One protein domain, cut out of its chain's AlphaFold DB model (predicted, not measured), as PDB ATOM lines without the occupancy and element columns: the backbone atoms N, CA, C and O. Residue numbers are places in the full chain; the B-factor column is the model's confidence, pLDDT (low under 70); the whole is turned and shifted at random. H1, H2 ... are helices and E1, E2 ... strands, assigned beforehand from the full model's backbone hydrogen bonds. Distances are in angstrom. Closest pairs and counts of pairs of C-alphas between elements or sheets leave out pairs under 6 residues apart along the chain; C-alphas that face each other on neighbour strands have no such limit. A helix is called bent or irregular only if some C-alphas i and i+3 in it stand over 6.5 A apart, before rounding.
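AT A GLANCE: This is residues 151 to 297 of the 297 residues of the protein "uncharacterized protein LOC117573341" of Drosophila albomicans (UniProt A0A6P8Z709). The model is an open V of two arms, joined at a small sheet of two short strands, E1 and E4. One arm is the long helix H1 with the hairpin E2 and E3 beside its first part; the other is H6, which packs on E4, followed outward by the helical hairpin H4 and H5 at the far tip, and the two arms are apart across the gap. The printed part has 147 residues, with six named helices and then four named strands, H1 H2 H3 H4 H5 H6 E1 E2 E3 E4, and its class is mostly helix. The strands make two antiparallel sheets of two, E2 - E3 and E1 - E4. The whole is loose, with a radius of gyration of the C-alphas of 18.2 A, and only just flat, spanning 52 by 49 by 27 A.

HOW THE PARTS SIT: The larger sheet is the hairpin of E2, residues 271 to 275, and E3, residues 282 to 287, antiparallel at 162 degrees between their directions. N 286 and O 272 are 2.7 A apart and N 274 and O 284 are 2.8 A apart, both within hydrogen-bond range. Near it runs H1, residues 160 to 183, whose closest C-alphas to E3 are those of Ala 166 and Cys 285, 6.0 A apart. Farther along H1, the C-alpha of Tyr 178 is 4.9 A from that of Val 260 in E1, residues 260 to 262, the closest pair of these two elements. E1 is the antiparallel neighbour of E4, residues 294 to 296, at 130 degrees, with N 262 and O 294 2.8 A apart and N 260 and O 296 3.0 A apart, within hydrogen-bond range. H2, residues 187 to 191, touches H1 only at the corner by their link, with the C-alphas of Asn 181 and Leu 188 closest at 6.6 A. The closest C-alphas of H2 and E4 are those of Cys 191 and Asn 294, at 5.0 A. H6, residues 238 to 251, comes closest to E4 at the C-alphas of Phe 246 and Gly 296, 5.8 A apart. H3, residues 205 to 208, is close to H6 but not clearly touching, with the C-alphas of Ser 208 and Leu 239 closest at 7.4 A. H4, residues 210 to 220, and H5, residues 225 to 234, form a helical hairpin: they touch at a shallow tilt of 21 degrees, opposite ways, with the C-alphas of Leu 218 and Arg 225 closest at 5.1 A. H5 and H6 meet only through their link. H1 is apart from H3, H4, H5 and H6. Every O i to N i+4 pair is within hydrogen-bond range in H1 and H4, against 8 of 10 in H6, 3 of 6 in H5 and 0 of 1 in H2, which has 1 of 2 O i to N i+3 pairs within range; H3 is too short for an O i to N i+4 pair.

IN THESE COORDINATES: H1 begins at C-alpha 160, (-29.425, -16.786, 55.308), and is 34.3 A long. H2 measures 8.4 A and H3 5.0 A. H4 and H5 are each 15.6 A long, H5 beginning at C-alpha 225, (-35.577, -14.984, 30.826), and H6 is 18.4 A. Three helices are irregular: H5, with C-alphas 226 and 229 7.2 A apart, H6, with C-alphas 246 and 249 7.3 A apart, and only just H2, with C-alphas 187 and 190 6.8 A apart. E1 measures 6.0 A, E2 13.2 A, E3 14.7 A and E4 6.3 A, the last ending at C-alpha 296, (-47.239, -35.701, 49.814).

THE WHOLE: The two C-alphas farthest apart are those of Asn 252 and Thr 278, at 52.2 A. The printed part has no cut, and it ends at the chain's last residue, 297. The long link is that from H2 to H3, residues 192 to 204. The mean pLDDT of the printed part is 90.5, and residue 192 alone is under 70.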
ATOM      1  N   VAL A 151     -41.367 -11.487  65.157       93.38
ATOM      2  CA  VAL A 151     -41.786 -10.545  64.115       93.38
ATOM      3  C   VAL A 151     -41.871 -11.222  62.750       93.38
ATOM      4  O   VAL A 151     -41.083 -12.109  62.433       93.38
ATOM      5  N   VAL A 152     -42.809 -10.779  61.914       92.44
ATOM      6  CA  VAL A 152     -42.876 -11.176  60.497       92.44
ATOM      7  C   VAL A 152     -41.876 -10.336  59.698       92.44
ATOM      8  O   VAL A 152     -41.859  -9.110  59.823       92.44
ATOM      9  N   VAL A 153     -41.075 -10.965  58.837       91.62
ATOM     10  CA  VAL A 153     -40.151 -10.258  57.931       91.62
ATOM     11  C   VAL A 153     -40.931  -9.692  56.744       91.62
ATOM     12  O   VAL A 153     -41.384 -10.447  55.889       91.62
ATOM     13  N   ARG A 154     -41.107  -8.365  56.673       86.19
ATOM     14  CA  ARG A 154     -41.959  -7.704  55.658       86.19
ATOM     15  C   ARG A 154     -41.192  -6.910  54.613       86.19
ATOM     16  O   ARG A 154     -41.388  -7.141  53.422       86.19
ATOM     17  N   ASP A 155     -40.324  -6.017  55.075       86.12
ATOM     18  CA  ASP A 155     -39.755  -4.927  54.267       86.12
ATOM     19  C   ASP A 155     -38.347  -5.234  53.740       86.12
ATOM     20  O   ASP A 155     -37.618  -4.352  53.287       86.12
ATOM     21  N   ARG A 156     -37.940  -6.500  53.827       92.81
ATOM     22  CA  ARG A 156     -36.653  -6.988  53.339       92.81
ATOM     23  C   ARG A 156     -36.739  -8.456  52.950       92.81
ATOM     24  O   ARG A 156     -37.672  -9.160  53.329       92.81
ATOM     25  N   GLN A 157     -35.717  -8.908  52.238       92.44
ATOM     26  CA  GLN A 157     -35.471 -10.331  52.035       92.44
ATOM     27  C   GLN A 157     -35.050 -10.997  53.357       92.44
ATOM     28  O   GLN A 157     -34.477 -10.320  54.228       92.44
ATOM     29  N   PRO A 158     -35.339 -12.298  53.532       95.00
ATOM     30  CA  PRO A 158     -34.885 -13.031  54.700       95.00
ATOM     31  C   PRO A 158     -33.360 -13.175  54.663       95.00
ATOM     32  O   PRO A 158     -32.758 -13.234  53.587       95.00
ATOM     33  N   THR A 159     -32.723 -13.214  55.830       96.62
ATOM     34  CA  THR A 159     -31.288 -13.504  55.917       96.62
ATOM     35  C   THR A 159     -31.034 -14.996  55.720       96.62
ATOM     36  O   THR A 159     -31.948 -15.818  55.807       96.62
ATOM     37  N   ILE A 160     -29.779 -15.371  55.464       97.06
ATOM     38  CA  ILE A 160     -29.425 -16.786  55.308       97.06
ATOM     39  C   ILE A 160     -29.677 -17.574  56.601       97.06
ATOM     40  O   ILE A 160     -30.106 -18.722  56.545       97.06
ATOM     41  N   GLU A 161     -29.488 -16.947  57.764       97.50
ATOM     42  CA  GLU A 161     -29.752 -17.542  59.074       97.50
ATOM     43  C   GLU A 161     -31.248 -17.795  59.292       97.50
ATOM     44  O   GLU A 161     -31.624 -18.869  59.756       97.50
ATOM     45  N   GLU A 162     -32.108 -16.842  58.917       97.69
ATOM     46  CA  GLU A 162     -33.567 -17.001  58.979       97.69
ATOM     47  C   GLU A 162     -34.035 -18.143  58.074       97.69
ATOM     48  O   GLU A 162     -34.784 -19.019  58.508       97.69
ATOM     49  N   VAL A 163     -33.531 -18.180  56.836       97.44
ATOM     50  CA  VAL A 163     -33.818 -19.255  55.880       97.44
ATOM     51  C   VAL A 163     -33.357 -20.605  56.428       97.44
ATOM     52  O   VAL A 163     -34.130 -21.562  56.435       97.44
ATOM     53  N   HIS A 164     -32.127 -20.691  56.940       97.62
ATOM     54  CA  HIS A 164     -31.605 -21.914  57.546       97.62
ATOM     55  C   HIS A 164     -32.442 -22.371  58.743       97.62
ATOM     56  O   HIS A 164     -32.720 -23.564  58.857       97.62
ATOM     57  N   SER A 165     -32.875 -21.457  59.613       97.50
ATOM     58  CA  SER A 165     -33.720 -21.787  60.765       97.50
ATOM     59  C   SER A 165     -35.080 -22.343  60.333       97.50
ATOM     60  O   SER A 165     -35.475 -23.422  60.783       97.50
ATOM     61  N   ALA A 166     -35.745 -21.690  59.373       97.69
ATOM     62  CA  ALA A 166     -37.022 -22.150  58.832       97.69
ATOM     63  C   ALA A 166     -36.904 -23.544  58.186       97.69
ATOM     64  O   ALA A 166     -37.677 -24.449  58.508       97.69
ATOM     65  N   PHE A 167     -35.900 -23.758  57.328       97.81
ATOM     66  CA  PHE A 167     -35.668 -25.068  56.708       97.81
ATOM     67  C   PHE A 167     -35.236 -26.138  57.713       97.81
ATOM     68  O   PHE A 167     -35.588 -27.300  57.538       97.81
ATOM     69  N   THR A 168     -34.529 -25.770  58.784       97.62
ATOM     70  CA  THR A 168     -34.181 -26.708  59.860       97.62
ATOM     71  C   THR A 168     -35.436 -27.199  60.579       97.62
ATOM     72  O   THR A 168     -35.568 -28.401  60.809       97.62
ATOM     73  N   LYS A 169     -36.394 -26.311  60.881       97.12
ATOM     74  CA  LYS A 169     -37.684 -26.723  61.459       97.12
ATOM     75  C   LYS A 169     -38.486 -27.596  60.503       97.12
ATOM     76  O   LYS A 169     -38.974 -28.646  60.914       97.12
ATOM     77  N   LEU A 170     -38.545 -27.224  59.224       97.50
ATOM     78  CA  LEU A 170     -39.217 -28.029  58.203       97.50
ATOM     79  C   LEU A 170     -38.567 -29.414  58.038       97.50
ATOM     80  O   LEU A 170     -39.266 -30.410  57.888       97.50
ATOM     81  N   ALA A 171     -37.239 -29.515  58.124       97.69
ATOM     82  CA  ALA A 171     -36.534 -30.791  58.053       97.69
ATOM     83  C   ALA A 171     -36.858 -31.699  59.249       97.69
ATOM     84  O   ALA A 171     -37.131 -32.884  59.057       97.69
ATOM     85  N   LYS A 172     -36.883 -31.150  60.473       97.75
ATOM     86  CA  LYS A 172     -37.301 -31.884  61.683       97.75
ATOM     87  C   LYS A 172     -38.740 -32.375  61.557       97.75
ATOM     88  O   LYS A 172     -39.012 -33.551  61.777       97.75
ATOM     89  N   TRP A 173     -39.635 -31.498  61.116       96.94
ATOM     90  CA  TRP A 173     -41.023 -31.831  60.818       96.94
ATOM     91  C   TRP A 173     -41.147 -32.974  59.803       96.94
ATOM     92  O   TRP A 173     -41.859 -33.953  60.040       96.94
ATOM     93  N   HIS A 174     -40.456 -32.885  58.663       97.00
ATOM     94  CA  HIS A 174     -40.485 -33.929  57.639       97.00
ATOM     95  C   HIS A 174     -39.924 -35.253  58.175       97.00
ATOM     96  O   HIS A 174     -40.522 -36.300  57.945       97.00
ATOM     97  N   ALA A 175     -38.840 -35.225  58.954       96.94
ATOM     98  CA  ALA A 175     -38.269 -36.426  59.560       96.94
ATOM     99  C   ALA A 175     -39.246 -37.112  60.533       96.94
ATOM    100  O   ALA A 175     -39.437 -38.329  60.472       96.94
ATOM    101  N   VAL A 176     -39.897 -36.336  61.402       96.94
ATOM    102  CA  VAL A 176     -40.867 -36.859  62.373       96.94
ATOM    103  C   VAL A 176     -42.126 -37.373  61.683       96.94
ATOM    104  O   VAL A 176     -42.576 -38.481  61.972       96.94
ATOM    105  N   SER A 177     -42.668 -36.623  60.723       95.94
ATOM    106  CA  SER A 177     -43.843 -37.064  59.964       95.94
ATOM    107  C   SER A 177     -43.559 -38.310  59.126       95.94
ATOM    108  O   SER A 177     -44.399 -39.202  59.085       95.94
ATOM    109  N   TYR A 178     -42.366 -38.438  58.535       94.62
ATOM    110  CA  TYR A 178     -41.948 -39.660  57.844       94.62
ATOM    111  C   TYR A 178     -41.940 -40.873  58.779       94.62
ATOM    112  O   TYR A 178     -42.464 -41.935  58.439       94.62
ATOM    113  N   LYS A 179     -41.361 -40.712  59.978       94.56
ATOM    114  CA  LYS A 179     -41.347 -41.752  61.013       94.56
ATOM    115  C   LYS A 179     -42.770 -42.160  61.395       94.56
ATOM    116  O   LYS A 179     -43.088 -43.345  61.355       94.56
ATOM    117  N   LEU A 180     -43.634 -41.190  61.693       93.50
ATOM    118  CA  LEU A 180     -45.033 -41.439  62.046       93.50
ATOM    119  C   LEU A 180     -45.806 -42.124  60.922       93.50
ATOM    120  O   LEU A 180     -46.559 -43.055  61.182       93.50
ATOM    121  N   ASN A 181     -45.583 -41.729  59.670       90.19
ATOM    122  CA  ASN A 181     -46.223 -42.362  58.521       90.19
ATOM    123  C   ASN A 181     -45.862 -43.856  58.401       90.19
ATOM    124  O   ASN A 181     -46.668 -44.649  57.921       90.19
ATOM    125  N   LYS A 182     -44.659 -44.250  58.849       89.31
ATOM    126  CA  LYS A 182     -44.212 -45.651  58.869       89.31
ATOM    127  C   LYS A 182     -44.692 -46.438  60.085       89.31
ATOM    128  O   LYS A 182     -44.990 -47.621  59.951       89.31
ATOM    129  N   GLU A 183     -44.699 -45.820  61.261       91.62
ATOM    130  CA  GLU A 183     -44.930 -46.515  62.537       91.62
ATOM    131  C   GLU A 183     -46.392 -46.478  62.991       91.62
ATOM    132  O   GLU A 183     -46.860 -47.418  63.631       91.62
ATOM    133  N   GLU A 184     -47.123 -45.426  62.628       87.69
ATOM    134  CA  GLU A 184     -48.516 -45.186  63.015       87.69
ATOM    135  C   GLU A 184     -49.388 -44.938  61.760       87.69
ATOM    136  O   GLU A 184     -49.970 -43.855  61.593       87.69
ATOM    137  N   PRO A 185     -49.488 -45.926  60.844       76.50
ATOM    138  CA  PRO A 185     -50.286 -45.792  59.628       76.50
ATOM    139  C   PRO A 185     -51.756 -45.567  60.008       76.50
ATOM    140  O   PRO A 185     -52.383 -46.410  60.646       76.50
ATOM    141  N   GLY A 186     -52.298 -44.398  59.663       79.31
ATOM    142  CA  GLY A 186     -53.616 -43.952  60.133       79.31
ATOM    143  C   GLY A 186     -53.611 -42.504  60.619       79.31
ATOM    144  O   GLY A 186     -54.507 -41.728  60.290       79.31
ATOM    145  N   LEU A 187     -52.565 -42.111  61.354       83.25
ATOM    146  CA  LEU A 187     -52.529 -40.812  62.028       83.25
ATOM    147  C   LEU A 187     -52.548 -39.646  61.027       83.25
ATOM    148  O   LEU A 187     -53.327 -38.704  61.166       83.25
ATOM    149  N   LEU A 188     -51.750 -39.752  59.962       84.94
ATOM    150  CA  LEU A 188     -51.672 -38.729  58.916       84.94
ATOM    151  C   LEU A 188     -52.799 -38.829  57.878       84.94
ATOM    152  O   LEU A 188     -52.909 -37.971  57.002       84.94
ATOM    153  N   GLU A 189     -53.671 -39.842  57.958       77.06
ATOM    154  CA  GLU A 189     -54.739 -40.008  56.970       77.06
ATOM    155  C   GLU A 189     -55.759 -38.875  56.996       77.06
ATOM    156  O   GLU A 189     -56.359 -38.542  55.974       77.06
ATOM    157  N   LYS A 190     -55.916 -38.243  58.157       70.25
ATOM    158  CA  LYS A 190     -56.810 -37.104  58.337       70.25
ATOM    159  C   LYS A 190     -56.308 -35.836  57.635       70.25
ATOM    160  O   LYS A 190     -57.124 -34.971  57.343       70.25
ATOM    161  N   CYS A 191     -55.012 -35.747  57.330       78.00
ATOM    162  CA  CYS A 191     -54.377 -34.638  56.607       78.00
ATOM    163  C   CYS A 191     -54.069 -35.034  55.162       78.00
ATOM    164  O   CYS A 191     -53.028 -34.702  54.605       78.00
ATOM    165  N   LYS A 192     -54.939 -35.831  54.541       69.94
ATOM    166  CA  LYS A 192     -54.752 -36.231  53.149       69.94
ATOM    167  C   LYS A 192     -55.266 -35.165  52.174       69.94
ATOM    168  O   LYS A 192     -54.653 -34.981  51.133       69.94
ATOM    169  N   HIS A 193     -56.360 -34.475  52.483       73.81
ATOM    170  CA  HIS A 193     -57.023 -33.599  51.516       73.81
ATOM    171  C   HIS A 193     -56.268 -32.278  51.314       73.81
ATOM    172  O   HIS A 193     -56.210 -31.440  52.208       73.81
ATOM    173  N   SER A 194     -55.704 -32.101  50.121       76.12
ATOM    174  CA  SER A 194     -55.067 -30.874  49.641       76.12
ATOM    175  C   SER A 194     -56.094 -29.936  48.999       76.12
ATOM    176  O   SER A 194     -57.078 -30.394  48.413       76.12
ATOM    177  N   LEU A 195     -55.823 -28.623  48.993       73.81
ATOM    178  CA  LEU A 195     -56.584 -27.659  48.178       73.81
ATOM    179  C   LEU A 195     -56.637 -28.059  46.695       73.81
ATOM    180  O   LEU A 195     -57.630 -27.798  46.025       73.81
ATOM    181  N   MET A 196     -55.618 -28.769  46.200       76.94
ATOM    182  CA  MET A 196     -55.557 -29.287  44.827       76.94
ATOM    183  C   MET A 196     -56.605 -30.377  44.527       76.94
ATOM    184  O   MET A 196     -56.659 -30.913  43.419       76.94
ATOM    185  N   GLU A 197     -57.434 -30.741  45.504       74.94
ATOM    186  CA  GLU A 197     -58.549 -31.670  45.342       74.94
ATOM    187  C   GLU A 197     -59.914 -31.004  45.300       74.94
ATOM    188  O   GLU A 197     -60.890 -31.701  45.013       74.94
ATOM    189  N   LEU A 198     -59.988 -29.694  45.542       75.44
ATOM    190  CA  LEU A 198     -61.253 -28.981  45.461       75.44
ATOM    191  C   LEU A 198     -61.875 -29.143  44.062       75.44
ATOM    192  O   LEU A 198     -61.157 -29.182  43.049       75.44
ATOM    193  N   PRO A 199     -63.212 -29.258  43.972       71.50
ATOM    194  CA  PRO A 199     -63.895 -29.306  42.690       71.50
ATOM    195  C   PRO A 199     -63.487 -28.115  41.820       71.50
ATOM    196  O   PRO A 199     -63.448 -26.984  42.287       71.50
ATOM    197  N   LYS A 200     -63.172 -28.371  40.543       77.50
ATOM    198  CA  LYS A 200     -62.798 -27.337  39.559       77.50
ATOM    199  C   LYS A 200     -61.607 -26.452  39.951       77.50
ATOM    200  O   LYS A 200     -61.403 -25.419  39.323       77.50
ATOM    201  N   ILE A 201     -60.747 -26.887  40.875       77.81
ATOM    202  CA  ILE A 201     -59.539 -26.136  41.260       77.81
ATOM    203  C   ILE A 201     -58.649 -25.766  40.063       77.81
ATOM    204  O   ILE A 201     -57.943 -24.767  40.080       77.81
ATOM    205  N   THR A 202     -58.698 -26.559  38.987       79.94
ATOM    206  CA  THR A 202     -57.942 -26.300  37.759       79.94
ATOM    207  C   THR A 202     -58.533 -25.189  36.885       79.94
ATOM    208  O   THR A 202     -57.852 -24.679  36.000       79.94
ATOM    209  N   GLU A 203     -59.802 -24.848  37.097       82.44
ATOM    210  CA  GLU A 203     -60.524 -23.763  36.424       82.44
ATOM    211  C   GLU A 203     -60.471 -22.470  37.252       82.44
ATOM    212  O   GLU A 203     -60.536 -21.380  36.681       82.44
ATOM    213  N   GLU A 204     -60.281 -22.580  38.571       81.38
ATOM    214  CA  GLU A 204     -60.181 -21.444  39.486       81.38
ATOM    215  C   GLU A 204     -59.096 -20.450  39.039       81.38
ATOM    216  O   GLU A 204     -57.925 -20.835  38.926       81.38
ATOM    217  N   PRO A 205     -59.432 -19.162  38.804       82.56
ATOM    218  CA  PRO A 205     -58.487 -18.160  38.306       82.56
ATOM    219  C   PRO A 205     -57.214 -18.044  39.142       82.56
ATOM    220  O   PRO A 205     -56.142 -17.807  38.586       82.56
ATOM    221  N   LEU A 206     -57.321 -18.251  40.459       76.12
ATOM    222  CA  LEU A 206     -56.189 -18.231  41.383       76.12
ATOM    223  C   LEU A 206     -55.092 -19.229  40.977       76.12
ATOM    224  O   LEU A 206     -53.910 -18.908  41.062       76.12
ATOM    225  N   PHE A 207     -55.482 -20.410  40.494       81.12
ATOM    226  CA  PHE A 207     -54.557 -21.464  40.090       81.12
ATOM    227  C   PHE A 207     -54.310 -21.444  38.587       81.12
ATOM    228  O   PHE A 207     -53.161 -21.503  38.159       81.12
ATOM    229  N   SER A 208     -55.354 -21.302  37.770       84.31
ATOM    230  CA  SER A 208     -55.249 -21.402  36.311       84.31
ATOM    231  C   SER A 208     -54.391 -20.295  35.688       84.31
ATOM    232  O   SER A 208     -53.699 -20.547  34.699       84.31
ATOM    233  N   THR A 209     -54.350 -19.102  36.296       88.38
ATOM    234  CA  THR A 209     -53.570 -17.954  35.794       88.38
ATOM    235  C   THR A 209     -52.155 -17.846  36.372       88.38
ATOM    236  O   THR A 209     -51.352 -17.055  35.876       88.38
ATOM    237  N   GLY A 210     -51.801 -18.653  37.381       88.19
ATOM    238  CA  GLY A 210     -50.522 -18.533  38.094       88.19
ATOM    239  C   GLY A 210     -49.297 -18.672  37.183       88.19
ATOM    240  O   GLY A 210     -48.366 -17.867  37.254       88.19
ATOM    241  N   MET A 211     -49.326 -19.636  36.256       91.69
ATOM    242  CA  MET A 211     -48.257 -19.819  35.265       91.69
ATOM    243  C   MET A 211     -48.100 -18.602  34.342       91.69
ATOM    244  O   MET A 211     -46.986 -18.263  33.950       91.69
ATOM    245  N   ASP A 212     -49.188 -17.907  34.015       91.81
ATOM    246  CA  ASP A 212     -49.150 -16.759  33.107       91.81
ATOM    247  C   ASP A 212     -48.439 -15.577  33.763       91.81
ATOM    248  O   ASP A 212     -47.570 -14.953  33.147       91.81
ATOM    249  N   PHE A 213     -48.745 -15.316  35.035       92.94
ATOM    250  CA  PHE A 213     -48.034 -14.318  35.829       92.94
ATOM    251  C   PHE A 213     -46.567 -14.690  36.041       92.94
ATOM    252  O   PHE A 213     -45.696 -13.826  35.944       92.94
ATOM    253  N   PHE A 214     -46.267 -15.971  36.266       93.38
ATOM    254  CA  PHE A 214     -44.891 -16.435  36.398       93.38
ATOM    255  C   PHE A 214     -44.080 -16.206  35.113       93.38
ATOM    256  O   PHE A 214     -42.970 -15.679  35.164       93.38
ATOM    257  N   LEU A 215     -44.649 -16.509  33.943       94.81
ATOM    258  CA  LEU A 215     -44.006 -16.243  32.652       94.81
ATOM    259  C   LEU A 215     -43.790 -14.742  32.400       94.81
ATOM    260  O   LEU A 215     -42.741 -14.364  31.880       94.81
ATOM    261  N   GLN A 216     -44.744 -13.891  32.793       95.12
ATOM    262  CA  GLN A 216     -44.582 -12.431  32.737       95.12
ATOM    263  C   GLN A 216     -43.472 -11.942  33.677       95.12
ATOM    264  O   GLN A 216     -42.683 -11.072  33.306       95.12
ATOM    265  N   MET A 217     -43.363 -12.529  34.872       95.44
ATOM    266  CA  MET A 217     -42.274 -12.240  35.803       95.44
ATOM    267  C   MET A 217     -40.919 -12.603  35.182       95.44
ATOM    268  O   MET A 217     -40.014 -11.769  35.202       95.44
ATOM    269  N   LEU A 218     -40.789 -13.769  34.540       96.50
ATOM    270  CA  LEU A 218     -39.551 -14.157  33.850       96.50
ATOM    271  C   LEU A 218     -39.172 -13.190  32.718       96.50
ATOM    272  O   LEU A 218     -37.991 -12.921  32.517       96.50
ATOM    273  N   ASP A 219     -40.146 -12.632  31.992       95.19
ATOM    274  CA  ASP A 219     -39.879 -11.596  30.985       95.19
ATOM    275  C   ASP A 219     -39.341 -10.292  31.587       95.19
ATOM    276  O   ASP A 219     -38.580  -9.583  30.923       95.19
ATOM    277  N   SER A 220     -39.723  -9.980  32.827       95.56
ATOM    278  CA  SER A 220     -39.267  -8.782  33.539       95.56
ATOM    279  C   SER A 220     -37.856  -8.915  34.125       95.56
ATOM    280  O   SER A 220     -37.265  -7.907  34.505       95.56
ATOM    281  N   GLN A 221     -37.311 -10.137  34.197       95.62
ATOM    282  CA  GLN A 221     -36.022 -10.451  34.815       95.62
ATOM    283  C   GLN A 221     -35.016 -10.943  33.756       95.62
ATOM    284  O   GLN A 221     -35.053 -12.120  33.386       95.62
ATOM    285  N   PRO A 222     -34.093 -10.086  33.264       95.00
ATOM    286  CA  PRO A 222     -33.179 -10.433  32.171       95.00
ATOM    287  C   PRO A 222     -32.399 -11.737  32.388       95.00
ATOM    288  O   PRO A 222     -32.327 -12.558  31.475       95.00
ATOM    289  N   ASP A 223     -31.901 -11.961  33.606       96.50
ATOM    290  CA  ASP A 223     -31.101 -13.141  33.960       96.50
ATOM    291  C   ASP A 223     -31.932 -14.429  34.043       96.50
ATOM    292  O   ASP A 223     -31.405 -15.529  33.882       96.50
ATOM    293  N   LEU A 224     -33.246 -14.312  34.268       96.25
ATOM    294  CA  LEU A 224     -34.151 -15.458  34.375       96.25
ATOM    295  C   LEU A 224     -34.880 -15.766  33.065       96.25
ATOM    296  O   LEU A 224     -35.424 -16.860  32.901       96.25
ATOM    297  N   ARG A 225     -34.868 -14.840  32.102       95.94
ATOM    298  CA  ARG A 225     -35.577 -14.984  30.826       95.94
ATOM    299  C   ARG A 225     -35.166 -16.231  30.046       95.94
ATOM    300  O   ARG A 225     -35.992 -16.825  29.355       95.94
ATOM    301  N   VAL A 226     -33.913 -16.660  30.197       96.62
ATOM    302  CA  VAL A 226     -33.384 -17.897  29.599       96.62
ATOM    303  C   VAL A 226     -34.159 -19.149  30.027       96.62
ATOM    304  O   VAL A 226     -34.198 -20.127  29.281       96.62
ATOM    305  N   TYR A 227     -34.831 -19.117  31.184       96.50
ATOM    306  CA  TYR A 227     -35.624 -20.237  31.690       96.50
ATOM    307  C   TYR A 227     -37.063 -20.265  31.156       96.50
ATOM    308  O   TYR A 227     -37.716 -21.308  31.206       96.50
ATOM    309  N   LYS A 228     -37.566 -19.155  30.600       96.38
ATOM    310  CA  LYS A 228     -38.956 -19.032  30.134       96.38
ATOM    311  C   LYS A 228     -39.398 -20.152  29.174       96.38
ATOM    312  O   LYS A 228     -40.464 -20.721  29.419       96.38
ATOM    313  N   PRO A 229     -38.605 -20.558  28.157       97.25
ATOM    314  CA  PRO A 229     -39.025 -21.608  27.224       97.25
ATOM    315  C   PRO A 229     -39.300 -22.964  27.894       97.25
ATOM    316  O   PRO A 229     -40.139 -23.731  27.421       97.25
ATOM    317  N   TYR A 230     -38.626 -23.271  29.011       96.00
ATOM    318  CA  TYR A 230     -38.864 -24.509  29.760       96.00
ATOM    319  C   TYR A 230     -40.239 -24.496  30.440       96.00
ATOM    320  O   TYR A 230     -40.949 -25.501  30.406       96.00
ATOM    321  N   PHE A 231     -40.643 -23.350  30.996       95.06
ATOM    322  CA  PHE A 231     -41.942 -23.188  31.650       95.06
ATOM    323  C   PHE A 231     -43.098 -23.097  30.649       95.06
ATOM    324  O   PHE A 231     -44.152 -23.692  30.871       95.06
ATOM    325  N   GLU A 232     -42.892 -22.451  29.497       95.50
ATOM    326  CA  GLU A 232     -43.873 -22.452  28.401       95.50
ATOM    327  C   GLU A 232     -44.180 -23.872  27.912       95.50
ATOM    328  O   GLU A 232     -45.335 -24.195  27.635       95.50
ATOM    329  N   LYS A 233     -43.165 -24.746  27.867       96.19
ATOM    330  CA  LYS A 233     -43.328 -26.143  27.455       96.19
ATOM    331  C   LYS A 233     -44.216 -26.953  28.408       96.19
ATOM    332  O   LYS A 233     -44.944 -27.824  27.940       96.19
ATOM    333  N   ILE A 234     -44.164 -26.689  29.718       94.06
ATOM    334  CA  ILE A 234     -44.974 -27.410  30.720       94.06
ATOM    335  C   ILE A 234     -46.320 -26.737  31.014       94.06
ATOM    336  O   ILE A 234     -47.210 -27.379  31.565       94.06
ATOM    337  N   ARG A 235     -46.508 -25.469  30.623       91.81
ATOM    338  CA  ARG A 235     -47.742 -24.697  30.856       91.81
ATOM    339  C   ARG A 235     -49.046 -25.422  30.479       91.81
ATOM    340  O   ARG A 235     -50.008 -25.270  31.222       91.81
ATOM    341  N   PRO A 236     -49.144 -26.218  29.397       91.31
ATOM    342  CA  PRO A 236     -50.402 -26.896  29.076       91.31
ATOM    343  C   PRO A 236     -50.794 -27.999  30.069       91.31
ATOM    344  O   PRO A 236     -51.962 -28.369  30.135       91.31
ATOM    345  N   THR A 237     -49.834 -28.556  30.815       91.31
ATOM    346  CA  THR A 237     -50.044 -29.747  31.653       91.31
ATOM    347  C   THR A 237     -49.670 -29.557  33.120       91.31
ATOM    348  O   THR A 237     -50.004 -30.425  33.925       91.31
ATOM    349  N   TYR A 238     -49.013 -28.450  33.494       89.56
ATOM    350  CA  TYR A 238     -48.461 -28.267  34.842       89.56
ATOM    351  C   TYR A 238     -49.519 -28.440  35.932       89.56
ATOM    352  O   TYR A 238     -49.269 -29.127  36.912       89.56
ATOM    353  N   LEU A 239     -50.716 -27.879  35.742       88.69
ATOM    354  CA  LEU A 239     -51.734 -27.875  36.785       88.69
ATOM    355  C   LEU A 239     -52.297 -29.278  37.015       88.69
ATOM    356  O   LEU A 239     -52.449 -29.710  38.155       88.69
ATOM    357  N   GLN A 240     -52.498 -30.036  35.934       88.75
ATOM    358  CA  GLN A 240     -52.859 -31.448  36.026       88.75
ATOM    359  C   GLN A 240     -51.734 -32.277  36.657       88.75
ATOM    360  O   GLN A 240     -52.010 -33.195  37.425       88.75
ATOM    361  N   HIS A 241     -50.472 -31.956  36.359       89.31
ATOM    362  CA  HIS A 241     -49.331 -32.613  36.984       89.31
ATOM    363  C   HIS A 241     -49.297 -32.346  38.493       89.31
ATOM    364  O   HIS A 241     -49.218 -33.302  39.253       89.31
ATOM    365  N   CYS A 242     -49.484 -31.094  38.928       88.00
ATOM    366  CA  CYS A 242     -49.618 -30.746  40.341       88.00
ATOM    367  C   CYS A 242     -50.741 -31.557  41.001       88.00
ATOM    368  O   CYS A 242     -50.493 -32.236  41.993       88.00
ATOM    369  N   VAL A 243     -51.949 -31.569  40.426       87.88
ATOM    370  CA  VAL A 243     -53.076 -32.366  40.952       87.88
ATOM    371  C   VAL A 243     -52.697 -33.842  41.109       87.88
ATOM    372  O   VAL A 243     -53.015 -34.452  42.128       87.88
ATOM    373  N   ASN A 244     -52.001 -34.421  40.129       89.00
ATOM    374  CA  ASN A 244     -51.570 -35.815  40.193       89.00
ATOM    375  C   ASN A 244     -50.537 -36.043  41.309       89.00
ATOM    376  O   ASN A 244     -50.693 -36.994  42.070       89.00
ATOM    377  N   THR A 245     -49.543 -35.162  41.454       88.12
ATOM    378  CA  THR A 245     -48.523 -35.234  42.513       88.12
ATOM    379  C   THR A 245     -49.148 -35.165  43.905       88.12
ATOM    380  O   THR A 245     -48.881 -36.017  44.747       88.12
ATOM    381  N   PHE A 246     -50.055 -34.214  44.144       85.50
ATOM    382  CA  PHE A 246     -50.739 -34.073  45.438       85.50
ATOM    383  C   PHE A 246     -51.676 -35.250  45.766       85.50
ATOM    384  O   PHE A 246     -52.019 -35.471  46.928       85.50
ATOM    385  N   ARG A 247     -52.100 -36.021  44.757       87.06
ATOM    386  CA  ARG A 247     -52.933 -37.222  44.923       87.06
ATOM    387  C   ARG A 247     -52.132 -38.517  44.998       87.06
ATOM    388  O   ARG A 247     -52.711 -39.541  45.367       87.06
ATOM    389  N   GLU A 248     -50.844 -38.491  44.662       89.50
ATOM    390  CA  GLU A 248     -50.009 -39.680  44.484       89.50
ATOM    391  C   GLU A 248     -50.062 -40.599  45.704       89.50
ATOM    392  O   GLU A 248     -50.471 -41.748  45.575       89.50
ATOM    393  N   TYR A 249     -49.804 -40.058  46.897       87.12
ATOM    394  CA  TYR A 249     -49.839 -40.804  48.159       87.12
ATOM    395  C   TYR A 249     -51.126 -41.626  48.367       87.12
ATOM    396  O   TYR A 249     -51.099 -42.695  48.970       87.12
ATOM    397  N   ARG A 250     -52.273 -41.144  47.871       83.69
ATOM    398  CA  ARG A 250     -53.569 -41.821  48.032       83.69
ATOM    399  C   ARG A 250     -53.943 -42.728  46.876       83.69
ATOM    400  O   ARG A 250     -54.559 -43.765  47.097       83.69
ATOM    401  N   VAL A 251     -53.698 -42.274  45.653       87.56
ATOM    402  CA  VAL A 251     -54.249 -42.896  44.442       87.56
ATOM    403  C   VAL A 251     -53.244 -43.848  43.809       87.56
ATOM    404  O   VAL A 251     -53.637 -44.830  43.187       87.56
ATOM    405  N   ASN A 252     -51.954 -43.559  43.958       89.38
ATOM    406  CA  ASN A 252     -50.869 -44.314  43.354       89.38
ATOM    407  C   ASN A 252     -49.595 -44.217  44.219       89.38
ATOM    408  O   ASN A 252     -48.601 -43.655  43.753       89.38
ATOM    409  N   PRO A 253     -49.614 -44.693  45.481       88.00
ATOM    410  CA  PRO A 253     -48.443 -44.625  46.346       88.00
ATOM    411  C   PRO A 253     -47.283 -45.416  45.732       88.00
ATOM    412  O   PRO A 253     -47.452 -46.570  45.338       88.00
ATOM    413  N   GLN A 254     -46.113 -44.793  45.642       91.12
ATOM    414  CA  GLN A 254     -44.886 -45.414  45.152       91.12
ATOM    415  C   GLN A 254     -44.154 -46.110  46.305       91.12
ATOM    416  O   GLN A 254     -44.089 -45.584  47.417       91.12
ATOM    417  N   GLU A 255     -43.598 -47.295  46.047       86.75
ATOM    418  CA  GLU A 255     -42.930 -48.111  47.076       86.75
ATOM    419  C   GLU A 255     -41.655 -47.453  47.633       86.75
ATOM    420  O   GLU A 255     -41.296 -47.681  48.789       86.75
ATOM    421  N   ASP A 256     -40.979 -46.633  46.830       86.56
ATOM    422  CA  ASP A 256     -39.712 -45.967  47.143       86.56
ATOM    423  C   ASP A 256     -39.856 -44.468  47.466       86.56
ATOM    424  O   ASP A 256     -38.854 -43.787  47.707       86.56
ATOM    425  N   ALA A 257     -41.087 -43.950  47.523       88.00
ATOM    426  CA  ALA A 257     -41.343 -42.554  47.856       88.00
ATOM    427  C   ALA A 257     -41.211 -42.259  49.360       88.00
ATOM    428  O   ALA A 257     -41.520 -43.072  50.238       88.00
ATOM    429  N   TYR A 258     -40.787 -41.030  49.661       89.94
ATOM    430  CA  TYR A 258     -40.671 -40.508  51.019       89.94
ATOM    431  C   TYR A 258     -41.866 -39.625  51.353       89.94
ATOM    432  O   TYR A 258     -41.759 -38.407  51.390       89.94
ATOM    433  N   TYR A 259     -43.010 -40.250  51.621       92.00
ATOM    434  CA  TYR A 259     -44.210 -39.498  51.970       92.00
ATOM    435  C   TYR A 259     -44.112 -38.881  53.365       92.00
ATOM    436  O   TYR A 259     -44.015 -39.599  54.369       92.00
ATOM    437  N   VAL A 260     -44.183 -37.554  53.408       93.75
ATOM    438  CA  VAL A 260     -44.128 -36.730  54.619       93.75
ATOM    439  C   VAL A 260     -45.360 -35.844  54.716       93.75
ATOM    440  O   VAL A 260     -46.090 -35.652  53.744       93.75
ATOM    441  N   LEU A 261     -45.607 -35.297  55.904       94.44
ATOM    442  CA  LEU A 261     -46.612 -34.253  56.059       94.44
ATOM    443  C   LEU A 261     -45.993 -32.924  55.619       94.44
ATOM    444  O   LEU A 261     -45.107 -32.413  56.294       94.44
ATOM    445  N   CYS A 262     -46.454 -32.356  54.513       93.25
ATOM    446  CA  CYS A 262     -46.034 -31.040  54.048       93.25
ATOM    447  C   CYS A 262     -46.780 -29.945  54.821       93.25
ATOM    448  O   CYS A 262     -47.964 -30.097  55.113       93.25
ATOM    449  N   HIS A 263     -46.124 -28.809  55.082       94.12
ATOM    450  CA  HIS A 263     -46.776 -27.630  55.679       94.12
ATOM    451  C   HIS A 263     -47.886 -27.051  54.778       94.12
ATOM    452  O   HIS A 263     -48.849 -26.460  55.258       94.12
ATOM    453  N   GLY A 264     -47.739 -27.189  53.457       89.62
ATOM    454  CA  GLY A 264     -48.729 -26.768  52.460       89.62
ATOM    455  C   GLY A 264     -48.728 -25.279  52.106       89.62
ATOM    456  O   GLY A 264     -49.066 -24.947  50.977       89.62
ATOM    457  N   ASP A 265     -48.286 -24.403  53.011       89.88
ATOM    458  CA  ASP A 265     -48.246 -22.944  52.803       89.88
ATOM    459  C   ASP A 265     -46.969 -22.297  53.383       89.88
ATOM    460  O   ASP A 265     -46.985 -21.382  54.209       89.88
ATOM    461  N   PHE A 266     -45.815 -22.850  53.000       93.25
ATOM    462  CA  PHE A 266     -44.511 -22.517  53.581       93.25
ATOM    463  C   PHE A 266     -43.888 -21.266  52.933       93.25
ATOM    464  O   PHE A 266     -43.044 -21.359  52.040       93.25
ATOM    465  N   HIS A 267     -44.289 -20.075  53.389       91.75
ATOM    466  CA  HIS A 267     -43.716 -18.795  52.950       91.75
ATOM    467  C   HIS A 267     -43.515 -17.799  54.102       91.75
ATOM    468  O   HIS A 267     -44.078 -17.935  55.182       91.75
ATOM    469  N   LEU A 268     -42.740 -16.734  53.860       91.56
ATOM    470  CA  LEU A 268     -42.285 -15.770  54.883       91.56
ATOM    471  C   LEU A 268     -43.381 -15.029  55.662       91.56
ATOM    472  O   LEU A 268     -43.073 -14.383  56.658       91.56
ATOM    473  N   ARG A 269     -44.632 -15.033  55.189       90.19
ATOM    474  CA  ARG A 269     -45.752 -14.406  55.920       90.19
ATOM    475  C   ARG A 269     -46.369 -15.361  56.944       90.19
ATOM    476  O   ARG A 269     -46.894 -14.884  57.941       90.19
ATOM    477  N   ASN A 270     -46.161 -16.663  56.763       93.56
ATOM    478  CA  ASN A 270     -46.543 -17.731  57.687       93.56
ATOM    479  C   ASN A 270     -45.365 -18.148  58.581       93.56
ATOM    480  O   ASN A 270     -45.281 -19.271  59.071       93.56
ATOM    481  N   MET A 271     -44.413 -17.233  58.774       94.88
ATOM    482  CA  MET A 271     -43.246 -17.423  59.623       94.88
ATOM    483  C   MET A 271     -43.020 -16.162  60.444       94.88
ATOM    484  O   MET A 271     -43.081 -15.043  59.925       94.88
ATOM    485  N   MET A 272     -42.700 -16.334  61.721       96.19
ATOM    486  CA  MET A 272     -42.219 -15.243  62.560       96.19
ATOM    487  C   MET A 272     -40.846 -15.569  63.122       96.19
ATOM    488  O   MET A 272     -40.594 -16.682  63.560       96.19
ATOM    489  N   PHE A 273     -39.958 -14.588  63.157       97.25
ATOM    490  CA  PHE A 273     -38.592 -14.760  63.634       97.25
ATOM    491  C   PHE A 273     -38.391 -13.966  64.912       97.25
ATOM    492  O   PHE A 273     -38.841 -12.824  65.024       97.25
ATOM    493  N   LYS A 274     -37.694 -14.556  65.876       97.44
ATOM    494  CA  LYS A 274     -37.304 -13.904  67.119       97.44
ATOM    495  C   LYS A 274     -35.812 -13.644  67.083       97.44
ATOM    496  O   LYS A 274     -35.030 -14.557  66.847       97.44
ATOM    497  N   HIS A 275     -35.432 -12.399  67.325       96.75
ATOM    498  CA  HIS A 275     -34.036 -11.991  67.400       96.75
ATOM    499  C   HIS A 275     -33.741 -11.427  68.781       96.75
ATOM    500  O   HIS A 275     -34.567 -10.731  69.379       96.75
ATOM    501  N   ASN A 276     -32.526 -11.674  69.254       96.25
ATOM    502  CA  ASN A 276     -32.041 -11.082  70.479       96.25
ATOM    503  C   ASN A 276     -32.015  -9.557  70.336       96.25
ATOM    504  O   ASN A 276     -31.353  -9.014  69.450       96.25
ATOM    505  N   LYS A 277     -32.695  -8.846  71.237       92.62
ATOM    506  CA  LYS A 277     -32.820  -7.381  71.156       92.62
ATOM    507  C   LYS A 277     -31.488  -6.638  71.314       92.62
ATOM    508  O   LYS A 277     -31.400  -5.485  70.905       92.62
ATOM    509  N   THR A 278     -30.480  -7.261  71.925       94.56
ATOM    510  CA  THR A 278     -29.175  -6.641  72.190       94.56
ATOM    511  C   THR A 278     -28.143  -7.009  71.132       94.56
ATOM    512  O   THR A 278     -27.433  -6.130  70.654       94.56
ATOM    513  N   THR A 279     -28.041  -8.289  70.764       95.88
ATOM    514  CA  THR A 279     -27.019  -8.768  69.818       95.88
ATOM    515  C   THR A 279     -27.505  -8.792  68.370       95.88
ATOM    516  O   THR A 279     -26.682  -8.864  67.462       95.88
ATOM    517  N   GLY A 280     -28.822  -8.759  68.144       93.62
ATOM    518  CA  GLY A 280     -29.436  -8.925  66.826       93.62
ATOM    519  C   GLY A 280     -29.367 -10.353  66.277       93.62
ATOM    520  O   GLY A 280     -29.798 -10.582  65.152       93.62
ATOM    521  N   GLN A 281     -28.831 -11.311  67.038       95.94
ATOM    522  CA  GLN A 281     -28.727 -12.705  66.605       95.94
ATOM    523  C   GLN A 281     -30.105 -13.364  66.552       95.94
ATOM    524  O   GLN A 281     -30.952 -13.103  67.407       95.94
ATOM    525  N   LEU A 282     -30.312 -14.226  65.557       97.31
ATOM    526  CA  LEU A 282     -31.513 -15.045  65.455       97.31
ATOM    527  C   LEU A 282     -31.580 -16.013  66.643       97.31
ATOM    528  O   LEU A 282     -30.644 -16.774  66.877       97.31
ATOM    529  N   GLU A 283     -32.687 -15.971  67.378       96.50
ATOM    530  CA  GLU A 283     -32.969 -16.861  68.507       96.50
ATOM    531  C   GLU A 283     -33.892 -18.003  68.089       96.50
ATOM    532  O   GLU A 283     -33.634 -19.147  68.450       96.50
ATOM    533  N   ASP A 284     -34.954 -17.708  67.331       96.69
ATOM    534  CA  ASP A 284     -35.915 -18.727  66.908       96.69
ATOM    535  C   ASP A 284     -36.710 -18.336  65.648       96.69
ATOM    536  O   ASP A 284     -36.784 -17.166  65.267       96.69
ATOM    537  N   CYS A 285     -37.334 -19.328  65.015       96.75
ATOM    538  CA  CYS A 285     -38.307 -19.193  63.933       96.75
ATOM    539  C   CYS A 285     -39.589 -19.938  64.320       96.75
ATOM    540  O   CYS A 285     -39.532 -21.114  64.634       96.75
ATOM    541  N   MET A 286     -40.752 -19.307  64.280       97.25
ATOM    542  CA  MET A 286     -42.035 -19.959  64.517       97.25
ATOM    543  C   MET A 286     -42.788 -20.111  63.202       97.25
ATOM    544  O   MET A 286     -42.936 -19.130  62.468       97.25
ATOM    545  N   LEU A 287     -43.247 -21.329  62.917       96.31
ATOM    546  CA  LEU A 287     -44.107 -21.622  61.774       96.31
ATOM    547  C   LEU A 287     -45.564 -21.380  62.174       96.31
ATOM    548  O   LEU A 287     -45.945 -21.629  63.318       96.31
ATOM    549  N   LEU A 288     -46.356 -20.861  61.245       94.12
ATOM    550  CA  LEU A 288     -47.753 -20.498  61.446       94.12
ATOM    551  C   LEU A 288     -48.598 -21.027  60.292       94.12
ATOM    552  O   LEU A 288     -48.077 -21.328  59.230       94.12
ATOM    553  N   ASP A 289     -49.911 -21.028  60.489       91.94
ATOM    554  CA  ASP A 289     -50.903 -21.340  59.459       91.94
ATOM    555  C   ASP A 289     -50.738 -22.730  58.822       91.94
ATOM    556  O   ASP A 289     -50.199 -22.923  57.732       91.94
ATOM    557  N   PHE A 290     -51.257 -23.734  59.523       92.62
ATOM    558  CA  PHE A 290     -51.142 -25.136  59.125       92.62
ATOM    559  C   PHE A 290     -52.376 -25.643  58.361       92.62
ATOM    560  O   PHE A 290     -52.567 -26.849  58.209       92.62
ATOM    561  N   GLN A 291     -53.226 -24.738  57.867       88.75
ATOM    562  CA  GLN A 291     -54.521 -25.073  57.258       88.75
ATOM    563  C   GLN A 291     -54.407 -25.860  55.942       88.75
ATOM    564  O   GLN A 291     -55.322 -26.589  55.561       88.75
ATOM    565  N   MET A 292     -53.268 -25.740  55.257       88.25
ATOM    566  CA  MET A 292     -52.984 -26.434  53.999       88.25
ATOM    567  C   MET A 292     -52.143 -27.704  54.175       88.25
ATOM    568  O   MET A 292     -51.714 -28.281  53.176       88.25
ATOM    569  N   CYS A 293     -51.894 -28.145  55.414       91.62
ATOM    570  CA  CYS A 293     -51.065 -29.320  55.660       91.62
ATOM    571  C   CYS A 293     -51.619 -30.559  54.953       91.62
ATOM    572  O   CYS A 293     -52.778 -30.933  55.139       91.62
ATOM    573  N   ASN A 294     -50.771 -31.219  54.164       90.50
ATOM    574  CA  ASN A 294     -51.158 -32.410  53.422       90.50
ATOM    575  C   ASN A 294     -50.020 -33.428  53.342       90.50
ATOM    576  O   ASN A 294     -48.855 -33.052  53.245       90.50
ATOM    577  N   VAL A 295     -50.344 -34.720  53.321       90.38
ATOM    578  CA  VAL A 295     -49.338 -35.749  53.021       90.38
ATOM    579  C   VAL A 295     -49.019 -35.736  51.527       90.38
ATOM    580  O   VAL A 295     -49.936 -35.730  50.699       90.38
ATOM    581  N   GLY A 296     -47.734 -35.726  51.187       87.88
ATOM    582  CA  GLY A 296     -47.239 -35.701  49.814       87.88
ATOM    583  C   GLY A 296     -45.812 -36.245  49.706       87.88
ATOM    584  O   GLY A 296     -45.206 -36.535  50.743       87.88
ATOM    585  N   PRO A 297     -45.328 -36.482  48.473       81.81
ATOM    586  CA  PRO A 297     -43.942 -36.875  48.227       81.81
ATOM    587  C   PRO A 297     -42.946 -35.763  48.582       81.81
ATOM    588  O   PRO A 297     -43.362 -34.581  48.645       81.81
TER     589      PRO A 297